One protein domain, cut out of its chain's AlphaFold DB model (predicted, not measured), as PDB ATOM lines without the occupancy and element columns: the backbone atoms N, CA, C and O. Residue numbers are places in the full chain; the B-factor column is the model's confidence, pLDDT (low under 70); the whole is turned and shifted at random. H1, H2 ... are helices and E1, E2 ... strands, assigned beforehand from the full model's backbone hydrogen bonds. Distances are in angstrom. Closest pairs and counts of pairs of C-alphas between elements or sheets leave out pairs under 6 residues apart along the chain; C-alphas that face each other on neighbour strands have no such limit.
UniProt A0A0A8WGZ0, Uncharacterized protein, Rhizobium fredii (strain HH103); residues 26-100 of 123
ATOM      1  N   ASP A  26     202.072 164.914 325.653       85.25
ATOM      2  CA  ASP A  26     202.926 165.862 326.396       85.25
ATOM      3  C   ASP A  26     204.422 165.570 326.189       85.25
ATOM      4  O   ASP A  26     205.141 165.135 327.083       85.25
ATOM      5  N   SER A  27     204.885 165.739 324.947       92.00
ATOM      6  CA  SER A  27     206.258 165.419 324.536       92.00
ATOM      7  C   SER A  27     207.176 166.644 324.490       92.00
ATOM      8  O   SER A  27     206.730 167.786 324.346       92.00
ATOM      9  N   ILE A  28     208.492 166.412 324.464       93.88
ATOM     10  CA  ILE A  28     209.475 167.481 324.202       93.88
ATOM     11  C   ILE A  28     209.220 168.184 322.863       93.88
ATOM     12  O   ILE A  28     209.398 169.397 322.764       93.88
ATOM     13  N   GLN A  29     208.774 167.460 321.832       91.62
ATOM     14  CA  GLN A  29     208.449 168.060 320.533       91.62
ATOM     15  C   GLN A  29     207.302 169.072 320.675       91.62
ATOM     16  O   GLN A  29     207.401 170.193 320.170       91.62
ATOM     17  N   SER A  30     206.250 168.697 321.411       91.94
ATOM     18  CA  SER A  30     205.094 169.550 321.711       91.94
ATOM     19  C   SER A  30     205.504 170.779 322.532       91.94
ATOM     20  O   SER A  30     205.094 171.903 322.226       91.94
ATOM     21  N   LEU A  31     206.376 170.597 323.529       94.06
ATOM     22  CA  LEU A  31     206.914 171.691 324.341       94.06
ATOM     23  C   LEU A  31     207.694 172.705 323.490       94.06
ATOM     24  O   LEU A  31     207.442 173.906 323.573       94.06
ATOM     25  N   LEU A  32     208.615 172.238 322.645       95.12
ATOM     26  CA  LEU A  32     209.424 173.115 321.793       95.12
ATOM     27  C   LEU A  32     208.567 173.875 320.774       95.12
ATOM     28  O   LEU A  32     208.781 175.069 320.563       95.12
ATOM     29  N   ALA A  33     207.584 173.210 320.162       93.62
ATOM     30  CA  ALA A  33     206.668 173.845 319.218       93.62
ATOM     31  C   ALA A  33     205.795 174.911 319.901       93.62
ATOM     32  O   ALA A  33     205.725 176.046 319.433       93.62
ATOM     33  N   SER A  34     205.186 174.588 321.050       93.56
ATOM     34  CA  SER A  34     204.323 175.525 321.793       93.56
ATOM     35  C   SER A  34     205.062 176.768 322.299       93.56
ATOM     36  O   SER A  34     204.464 177.836 322.417       93.56
ATOM     37  N   ARG A  35     206.373 176.656 322.548       95.00
ATOM     38  CA  ARG A  35     207.249 177.774 322.932       95.00
ATOM     39  C   ARG A  35     207.870 178.511 321.738       95.00
ATOM     40  O   ARG A  35     208.671 179.416 321.945       95.00
ATOM     41  N   GLY A  36     207.539 178.133 320.498       95.06
ATOM     42  CA  GLY A  36     208.103 178.737 319.284       95.06
ATOM     43  C   GLY A  36     209.598 178.462 319.080       95.06
ATOM     44  O   GLY A  36     210.265 179.162 318.321       95.06
ATOM     45  N   MET A  37     210.140 177.455 319.766       95.81
ATOM     46  CA  MET A  37     211.556 177.074 319.731       95.81
ATOM     47  C   MET A  37     211.887 176.138 318.560       95.81
ATOM     48  O   MET A  37     213.038 176.077 318.116       95.81
ATOM     49  N   LYS A  38     210.870 175.442 318.040       94.88
ATOM     50  CA  LYS A  38     210.948 174.529 316.896       94.88
ATOM     51  C   LYS A  38     209.946 174.938 315.814       94.88
ATOM     52  O   LYS A  38     208.781 175.176 316.116       94.88
ATOM     53  N   SER A  39     210.394 174.956 314.562       93.06
ATOM     54  CA  SER A  39     209.556 175.146 313.367       93.06
ATOM     55  C   SER A  39     209.153 173.815 312.706       93.06
ATOM     56  O   SER A  39     209.733 172.763 312.990       93.06
ATOM     57  N   ASP A  40     208.167 173.848 311.803       89.69
ATOM     58  CA  ASP A  40     207.637 172.650 311.120       89.69
ATOM     59  C   ASP A  40     208.674 171.948 310.228       89.69
ATOM     60  O   ASP A  40     208.681 170.725 310.143       89.69
ATOM     61  N   GLY A  41     209.595 172.706 309.625       94.69
ATOM     62  CA  GLY A  41     210.705 172.175 308.821       94.69
ATOM     63  C   GLY A  41     211.949 171.784 309.625       94.69
ATOM     64  O   GLY A  41     213.010 171.582 309.040       94.69
ATOM     65  N   GLU A  42     211.858 171.742 310.955       96.81
ATOM     66  CA  GLU A  42     212.945 171.301 311.830       96.81
ATOM     67  C   GLU A  42     212.607 169.945 312.467       96.81
ATOM     68  O   GLU A  42     211.464 169.691 312.849       96.81
ATOM     69  N   ALA A  43     213.615 169.102 312.671       96.12
ATOM     70  CA  ALA A  43     213.505 167.845 313.401       96.12
ATOM     71  C   ALA A  43     214.361 167.885 314.672       96.12
ATOM     72  O   ALA A  43     215.526 168.274 314.624       96.12
ATOM     73  N   LEU A  44     213.791 167.449 315.799       96.06
ATOM     74  CA  LEU A  44     214.526 167.181 317.037       96.06
ATOM     75  C   LEU A  44     215.339 165.899 316.899       96.06
ATOM     76  O   LEU A  44     214.777 164.839 316.633       96.06
ATOM     77  N   VAL A  45     216.650 166.010 317.106       96.50
ATOM     78  CA  VAL A  45     217.607 164.906 316.934       96.50
ATOM     79  C   VAL A  45     218.402 164.580 318.192       96.50
ATOM     80  O   VAL A  45     219.045 163.538 318.252       96.50
ATOM     81  N   GLY A  46     218.355 165.437 319.210       96.25
ATOM     82  CA  GLY A  46     219.099 165.210 320.439       96.25
ATOM     83  C   GLY A  46     218.629 166.085 321.585       96.25
ATOM     84  O   GLY A  46     218.033 167.148 321.386       96.25
ATOM     85  N   LEU A  47     218.923 165.617 322.793       97.00
ATOM     86  CA  LEU A  47     218.690 166.322 324.041       97.00
ATOM     87  C   LEU A  47     219.916 166.172 324.928       97.00
ATOM     88  O   LEU A  47     220.478 165.085 325.028       97.00
ATOM     89  N   SER A  48     220.290 167.258 325.587       96.69
ATOM     90  CA  SER A  48     221.300 167.263 326.637       96.69
ATOM     91  C   SER A  48     220.666 167.780 327.912       96.69
ATOM     92  O   SER A  48     219.955 168.782 327.877       96.69
ATOM     93  N   LEU A  49     220.933 167.112 329.029       96.12
ATOM     94  CA  LEU A  49     220.522 167.539 330.357       96.12
ATOM     95  C   LEU A  49     221.761 167.627 331.237       96.12
ATOM     96  O   LEU A  49     222.557 166.693 331.289       96.12
ATOM     97  N   TYR A  50     221.890 168.731 331.960       95.44
ATOM     98  CA  TYR A  50     222.902 168.903 332.993       95.44
ATOM     99  C   TYR A  50     222.235 169.343 334.294       95.44
ATOM    100  O   TYR A  50     221.386 170.234 334.294       95.44
ATOM    101  N   SER A  51     222.645 168.726 335.401       94.44
ATOM    102  CA  SER A  51     222.200 169.061 336.753       94.44
ATOM    103  C   SER A  51     223.409 169.106 337.686       94.44
ATOM    104  O   SER A  51     224.134 168.120 337.810       94.44
ATOM    105  N   GLY A  52     223.627 170.247 338.335       91.88
ATOM    106  CA  GLY A  52     224.676 170.483 339.327       91.88
ATOM    107  C   GLY A  52     224.158 171.332 340.491       91.88
ATOM    108  O   GLY A  52     222.987 171.700 340.516       91.88
ATOM    109  N   GLU A  53     225.030 171.667 341.447       87.81
ATOM    110  CA  GLU A  53     224.655 172.221 342.768       87.81
ATOM    111  C   GLU A  53     223.607 173.350 342.745       87.81
ATOM    112  O   GLU A  53     222.712 173.369 343.587       87.81
ATOM    113  N   ALA A  54     223.692 174.275 341.787       87.25
ATOM    114  CA  ALA A  54     222.748 175.388 341.644       87.25
ATOM    115  C   ALA A  54     222.307 175.628 340.192       87.25
ATOM    116  O   ALA A  54     221.772 176.690 339.872       87.25
ATOM    117  N   TYR A  55     222.565 174.675 339.296       89.81
ATOM    118  CA  TYR A  55     222.321 174.851 337.870       89.81
ATOM    119  C   TYR A  55     221.692 173.602 337.271       89.81
ATOM    120  O   TYR A  55     222.254 172.512 337.345       89.81
ATOM    121  N   PHE A  56     220.533 173.793 336.655       94.44
ATOM    122  CA  PHE A  56     219.848 172.791 335.860       94.44
ATOM    123  C   PHE A  56     219.641 173.365 334.465       94.44
ATOM    124  O   PHE A  56     219.216 174.512 334.322       94.44
ATOM    125  N   SER A  57     219.949 172.581 333.440       95.12
ATOM    126  CA  SER A  57     219.762 172.993 332.054       95.12
ATOM    127  C   SER A  57     219.367 171.815 331.189       95.12
ATOM    128  O   SER A  57     219.832 170.690 331.387       95.12
ATOM    129  N   VAL A  58     218.508 172.104 330.219       97.00
ATOM    130  CA  VAL A  58     218.126 171.182 329.159       97.00
ATOM    131  C   VAL A  58     218.311 171.911 327.841       97.00
ATOM    132  O   VAL A  58     217.784 173.008 327.666       97.00
ATOM    133  N   SER A  59     219.022 171.292 326.908       97.50
ATOM    134  CA  SER A  59     219.187 171.805 325.551       97.50
ATOM    135  C   SER A  59     218.631 170.801 324.550       97.50
ATOM    136  O   SER A  59     218.900 169.602 324.642       97.50
ATOM    137  N   ALA A  60     217.881 171.299 323.575       97.50
ATOM    138  CA  ALA A  60     217.408 170.555 322.418       97.50
ATOM    139  C   ALA A  60     218.281 170.840 321.196       97.50
ATOM    140  O   ALA A  60     218.768 171.953 321.007       97.50
ATOM    141  N   TYR A  61     218.439 169.831 320.348       97.81
ATOM    142  CA  TYR A  61     219.251 169.888 319.139       97.81
ATOM    143  C   TYR A  61     218.363 169.630 317.927       97.81
ATOM    144  O   TYR A  61     217.702 168.591 317.844       97.81
ATOM    145  N   LEU A  62     218.323 170.594 317.010       97.81
ATOM    146  CA  LEU A  62     217.425 170.635 315.862       97.81
ATOM    147  C   LEU A  62     218.215 170.679 314.547       97.81
ATOM    148  O   LEU A  62     219.249 171.344 314.458       97.81
ATOM    149  N   VAL A  63     217.697 170.027 313.510       97.75
ATOM    150  CA  VAL A  63     218.225 170.091 312.133       97.75
ATOM    151  C   VAL A  63     217.107 170.412 311.140       97.75
ATOM    152  O   VAL A  63     215.955 170.084 311.427       97.75
ATOM    153  N   PRO A  64     217.398 171.033 309.981       97.06
ATOM    154  CA  PRO A  64     216.394 171.269 308.947       97.06
ATOM    155  C   PRO A  64     215.999 169.945 308.275       97.06
ATOM    156  O   PRO A  64     216.740 169.405 307.454       97.06
ATOM    157  N   ALA A  65     214.839 169.406 308.641       96.62
ATOM    158  CA  ALA A  65     214.309 168.155 308.116       96.62
ATOM    159  C   ALA A  65     212.810 168.025 308.413       96.62
ATOM    160  O   ALA A  65     212.345 168.379 309.494       96.62
ATOM    161  N   GLU A  66     212.066 167.444 307.469       92.56
ATOM    162  CA  GLU A  66     210.618 167.219 307.603       92.56
ATOM    163  C   GLU A  66     210.276 165.932 308.372       92.56
ATOM    164  O   GLU A  66     209.161 165.763 308.860       92.56
ATOM    165  N   ASN A  67     211.217 164.988 308.460       92.38
ATOM    166  CA  ASN A  67     211.019 163.694 309.108       92.38
ATOM    167  C   ASN A  67     212.355 163.080 309.568       92.38
ATOM    168  O   ASN A  67     213.433 163.604 309.285       92.38
ATOM    169  N   ALA A  68     212.277 161.952 310.279       91.50
ATOM    170  CA  ALA A  68     213.441 161.270 310.846       91.50
ATOM    171  C   ALA A  68     214.438 160.761 309.788       91.50
ATOM    172  O   ALA A  68     215.643 160.777 310.026       91.50
ATOM    173  N   GLU A  69     213.957 160.329 308.620       95.94
ATOM    174  CA  GLU A  69     214.815 159.816 307.549       95.94
ATOM    175  C   GLU A  69     215.628 160.948 306.909       95.94
ATOM    176  O   GLU A  69     216.844 160.833 306.759       95.94
ATOM    177  N   ALA A  70     214.987 162.091 306.642       96.88
ATOM    178  CA  ALA A  70     215.656 163.302 306.179       96.88
ATOM    179  C   ALA A  70     216.648 163.849 307.220       96.88
ATOM    180  O   ALA A  70     217.754 164.249 306.862       96.88
ATOM    181  N   ALA A  71     216.290 163.822 308.508       97.06
ATOM    182  CA  ALA A  71     217.179 164.247 309.588       97.06
ATOM    183  C   ALA A  71     218.434 163.367 309.670       97.06
ATOM    184  O   ALA A  71     219.544 163.878 309.807       97.06
ATOM    185  N   LYS A  72     218.271 162.045 309.527       97.31
ATOM    186  CA  LYS A  72     219.391 161.102 309.473       97.31
ATOM    187  C   LYS A  72     220.295 161.381 308.272       97.31
ATOM    188  O   LYS A  72     221.500 161.522 308.453       97.31
ATOM    189  N   ALA A  73     219.720 161.530 307.079       97.25
ATOM    190  CA  ALA A  73     220.481 161.844 305.872       97.25
ATOM    191  C   ALA A  73     221.250 163.172 305.997       97.25
ATOM    192  O   ALA A  73     222.397 163.257 305.570       97.25
ATOM    193  N   TYR A  74     220.645 164.191 306.619       97.00
ATOM    194  CA  TYR A  74     221.299 165.472 306.895       97.00
ATOM    195  C   TYR A  74     222.520 165.311 307.812       97.00
ATOM    196  O   TYR A  74     223.585 165.844 307.514       97.00
ATOM    197  N   LEU A  75     222.387 164.552 308.906       96.81
ATOM    198  CA  LEU A  75     223.483 164.315 309.852       96.81
ATOM    199  C   LEU A  75     224.620 163.480 309.244       96.81
ATOM    200  O   LEU A  75     225.776 163.696 309.585       96.81
ATOM    201  N   GLU A  76     224.303 162.544 308.347       96.50
ATOM    202  CA  GLU A  76     225.285 161.675 307.680       96.50
ATOM    203  C   GLU A  76     225.997 162.355 306.495       96.50
ATOM    204  O   GLU A  76     227.048 161.883 306.058       96.50
ATOM    205  N   ALA A  77     225.450 163.454 305.963       95.62
ATOM    206  CA  ALA A  77     226.004 164.155 304.804       95.62
ATOM    207  C   ALA A  77     227.327 164.883 305.100       95.62
ATOM    208  O   ALA A  77     228.114 165.132 304.184       95.62
ATOM    209  N   GLU A  78     227.584 165.220 306.365       92.25
ATOM    210  CA  GLU A  78     228.775 165.945 306.799       92.25
ATOM    211  C   GLU A  78     229.469 165.210 307.947       92.25
ATOM    212  O   GLU A  78     228.831 164.671 308.843       92.25
ATOM    213  N   ASN A  79     230.804 165.245 307.973       91.12
ATOM    214  CA  ASN A  79     231.566 164.686 309.095       91.12
ATOM    215  C   ASN A  79     231.340 165.468 310.408       91.12
ATOM    216  O   ASN A  79     231.530 164.931 311.493       91.12
ATOM    217  N   ILE A  80     230.981 166.752 310.304       94.81
ATOM    218  CA  ILE A  80     230.653 167.634 311.429       94.81
ATOM    219  C   ILE A  80     229.382 168.401 311.033       94.81
ATOM    220  O   ILE A  80     229.501 169.466 310.426       94.81
ATOM    221  N   PRO A  81     228.184 167.860 311.306       95.12
ATOM    222  CA  PRO A  81     226.941 168.464 310.850       95.12
ATOM    223  C   PRO A  81     226.621 169.757 311.605       95.12
ATOM    224  O   PRO A  81     226.851 169.879 312.810       95.12
ATOM    225  N   ASN A  82     226.021 170.717 310.903       95.56
ATOM    226  CA  ASN A  82     225.505 171.938 311.519       95.56
ATOM    227  C   ASN A  82     224.172 171.670 312.228       95.56
ATOM    228  O   ASN A  82     223.176 171.349 311.580       95.56
ATOM    229  N   VAL A  83     224.138 171.853 313.548       96.00
ATOM    230  CA  VAL A  83     222.958 171.607 314.388       96.00
ATOM    231  C   VAL A  83     222.583 172.883 315.140       96.00
ATOM    232  O   VAL A  83     223.447 173.587 315.661       96.00
ATOM    233  N   LYS A  84     221.286 173.190 315.214       96.75
ATOM    234  CA  LYS A  84     220.754 174.303 316.007       96.75
ATOM    235  C   LYS A  84     220.514 173.828 317.438       96.75
ATOM    236  O   LYS A  84     219.640 172.997 317.673       96.75
ATOM    237  N   LYS A  85     221.260 174.382 318.389       97.25
ATOM    238  CA  LYS A  85     221.039 174.181 319.825       97.25
ATOM    239  C   LYS A  85     220.037 175.209 320.349       97.25
ATOM    240  O   LYS A  85     220.154 176.393 320.034       97.25
ATOM    241  N   VAL A  86     219.065 174.760 321.135       97.31
ATOM    242  CA  VAL A  86     218.091 175.619 321.815       97.31
ATOM    243  C   VAL A  86     218.043 175.249 323.287       97.31
ATOM    244  O   VAL A  86     217.745 174.105 323.623       97.31
ATOM    245  N   ASP A  87     218.308 176.216 324.158       96.62
ATOM    246  CA  ASP A  87     218.190 176.029 325.600       96.62
ATOM    247  C   ASP A  87     216.728 176.184 326.030       96.62
ATOM    248  O   ASP A  87     216.055 177.168 325.712       96.62
ATOM    249  N   ILE A  88     216.216 175.177 326.736       95.69
ATOM    250  CA  ILE A  88     214.835 175.145 327.202       95.69
ATOM    251  C   ILE A  88     214.784 175.802 328.581       95.69
ATOM    252  O   ILE A  88     214.971 175.162 329.616       95.69
ATOM    253  N   GLU A  89     214.543 177.109 328.595       92.12
ATOM    254  CA  GLU A  89     214.461 177.884 329.835       92.12
ATOM    255  C   GLU A  89     213.265 177.471 330.707       92.12
ATOM    256  O   GLU A  89     212.227 177.040 330.203       92.12
ATOM    257  N   ASN A  90     213.373 177.674 332.025       90.31
ATOM    258  CA  ASN A  90     212.280 177.453 332.984       90.31
ATOM    259  C   ASN A  90     211.650 176.052 332.876       90.31
ATOM    260  O   ASN A  90     210.430 175.910 332.809       90.31
ATOM    261  N   VAL A  91     212.493 175.024 332.804       92.19
ATOM    262  CA  VAL A  91     212.093 173.622 332.953       92.19
ATOM    263  C   VAL A  91     212.813 173.075 334.171       92.19
ATOM    264  O   VAL A  91     214.036 173.140 334.257       92.19
ATOM    265  N   SER A  92     212.054 172.567 335.132       94.06
ATOM    266  CA  SER A  92     212.587 171.822 336.269       94.06
ATOM    267  C   SER A  92     212.929 170.382 335.877       94.06
ATOM    268  O   SER A  92     212.446 169.858 334.873       94.06
ATOM    269  N   ALA A  93     213.725 169.698 336.703       94.00
ATOM    270  CA  ALA A  93     214.015 168.277 336.503       94.00
ATOM    271  C   ALA A  93     212.737 167.421 336.474       94.00
ATOM    272  O   ALA A  93     212.614 166.518 335.652       94.00
ATOM    273  N   GLU A  94     211.769 167.728 337.341       93.56
ATOM    274  CA  GLU A  94     210.495 167.012 337.384       93.56
ATOM    275  C   GLU A  94     209.693 167.206 336.094       93.56
ATOM    276  O   GLU A  94     209.214 166.230 335.520       93.56
ATOM    277  N   GLU A  95     209.581 168.443 335.610       92.88
ATOM    278  CA  GLU A  95     208.911 168.730 334.341       92.88
ATOM    279  C   GLU A  95     209.604 168.029 333.176       92.88
ATOM    280  O   GLU A  95     208.920 167.420 332.364       92.88
ATOM    281  N   PHE A  96     210.940 168.032 333.125       94.19
ATOM    282  CA  PHE A  96     211.681 167.319 332.086       94.19
ATOM    283  C   PHE A  96     211.331 165.827 332.049       94.19
ATOM    284  O   PHE A  96     211.019 165.301 330.982       94.19
ATOM    285  N   PHE A  97     211.347 165.140 333.196       93.69
ATOM    286  CA  PHE A  97     211.052 163.706 333.225       93.69
ATOM    287  C   PHE A  97     209.592 163.385 332.886       93.69
ATOM    288  O   PHE A  97     209.334 162.307 332.355       93.69
ATOM    289  N   ARG A  98     208.648 164.306 333.132       92.69
ATOM    290  CA  ARG A  98     207.238 164.139 332.732       92.69
ATOM    291  C   ARG A  98     207.020 164.194 331.219       92.69
ATOM    292  O   ARG A  98     206.028 163.643 330.763       92.69
ATOM    293  N   LEU A  99     207.941 164.784 330.452       93.62
ATOM    294  CA  LEU A  99     207.839 164.855 328.984       93.62
ATOM    295  C   LEU A  99     208.067 163.500 328.288       93.62
ATOM    296  O   LEU A  99     208.008 163.392 327.058       93.62
ATOM    297  N   PHE A 100     208.380 162.471 329.071       94.56
ATOM    298  CA  PHE A 100     208.548 161.103 328.621       94.56
ATOM    299  C   PHE A 100     207.526 160.218 329.318       94.56
ATOM    300  O   PHE A 100     207.351 160.272 330.535       94.56
TER     301      PHE A 100
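Overview. This is residues 26 to 100 of the 123 residues of an uncharacterized protein of Rhizobium fredii (strain HH103) (UniProt A0A0A8WGZ0). Look for a long two-stranded hairpin, E1 and E2, with the short strand E3 beside E2 to make a narrow sheet; helix H2 packs across the end where E1 begins and E2 ends. Two short helices, H1 and H3, only graze this sheet. The printed part has 75 residues, with named elements in the order H1, E1, E2, H2, E3, H3; the sheet runs E1, E2, E3, antiparallel throughout, and the class is mixed, helices and strands. It is only just compact, close to loose, with a radius of gyration of the C-alphas of 13.2 A and spans of 39 by 25 by 19 A.

Along the chain. Find C-alpha 28 at (209.475, 167.481, 324.202), where H1 begins and runs to residue 34. E1, residues 42 to 52, is 29.9 A long and bends by 57 degrees at residue 45. E2, residues 55 to 64, starts at C-alpha 55 at (222.321, 174.851, 337.870) and is 29.7 A long. Next come H2, residues 68 to 76, 12.3 A long, and E3, residues 84 to 87. H3, residues 93 to 98, ends at C-alpha 98 at (207.238, 164.139, 332.732).

Arrangement. Start at the hairpin of E1 and E2, antiparallel at 166 degrees, where N 48 and O 59 are 2.9 A apart, within hydrogen-bond range. Beside E2, E3 is antiparallel at 153 degrees, with N 60 and O 86 within hydrogen-bond range at 2.8 A. H2 is on the sheet at a height of 8.6 A, and on the local plane it runs across E2 at 87 degrees; their closest C-alphas, of Val 63 and Ala 71, are 6.5 A apart. H1 only grazes the sheet with residues 28 to 32; the C-alphas of Gln 29 and Leu 44 are its closest to E1, at 7.1 A. H3 only grazes it with residues 93 to 96; the C-alphas of Phe 56 and Ala 93 are its closest to E2, at 7.4 A. H1 and H3 are only just apart, closest 8.2 A. In H1, H2 and H3 every O i to N i+4 pair is within hydrogen-bond range.

Size, cuts and confidence. The two C-alphas farthest apart, of Glu 53 and Ala 77, are 38.8 A apart. The printed part has no cut, no link is long, and no printed residue is under 70 in pLDDT.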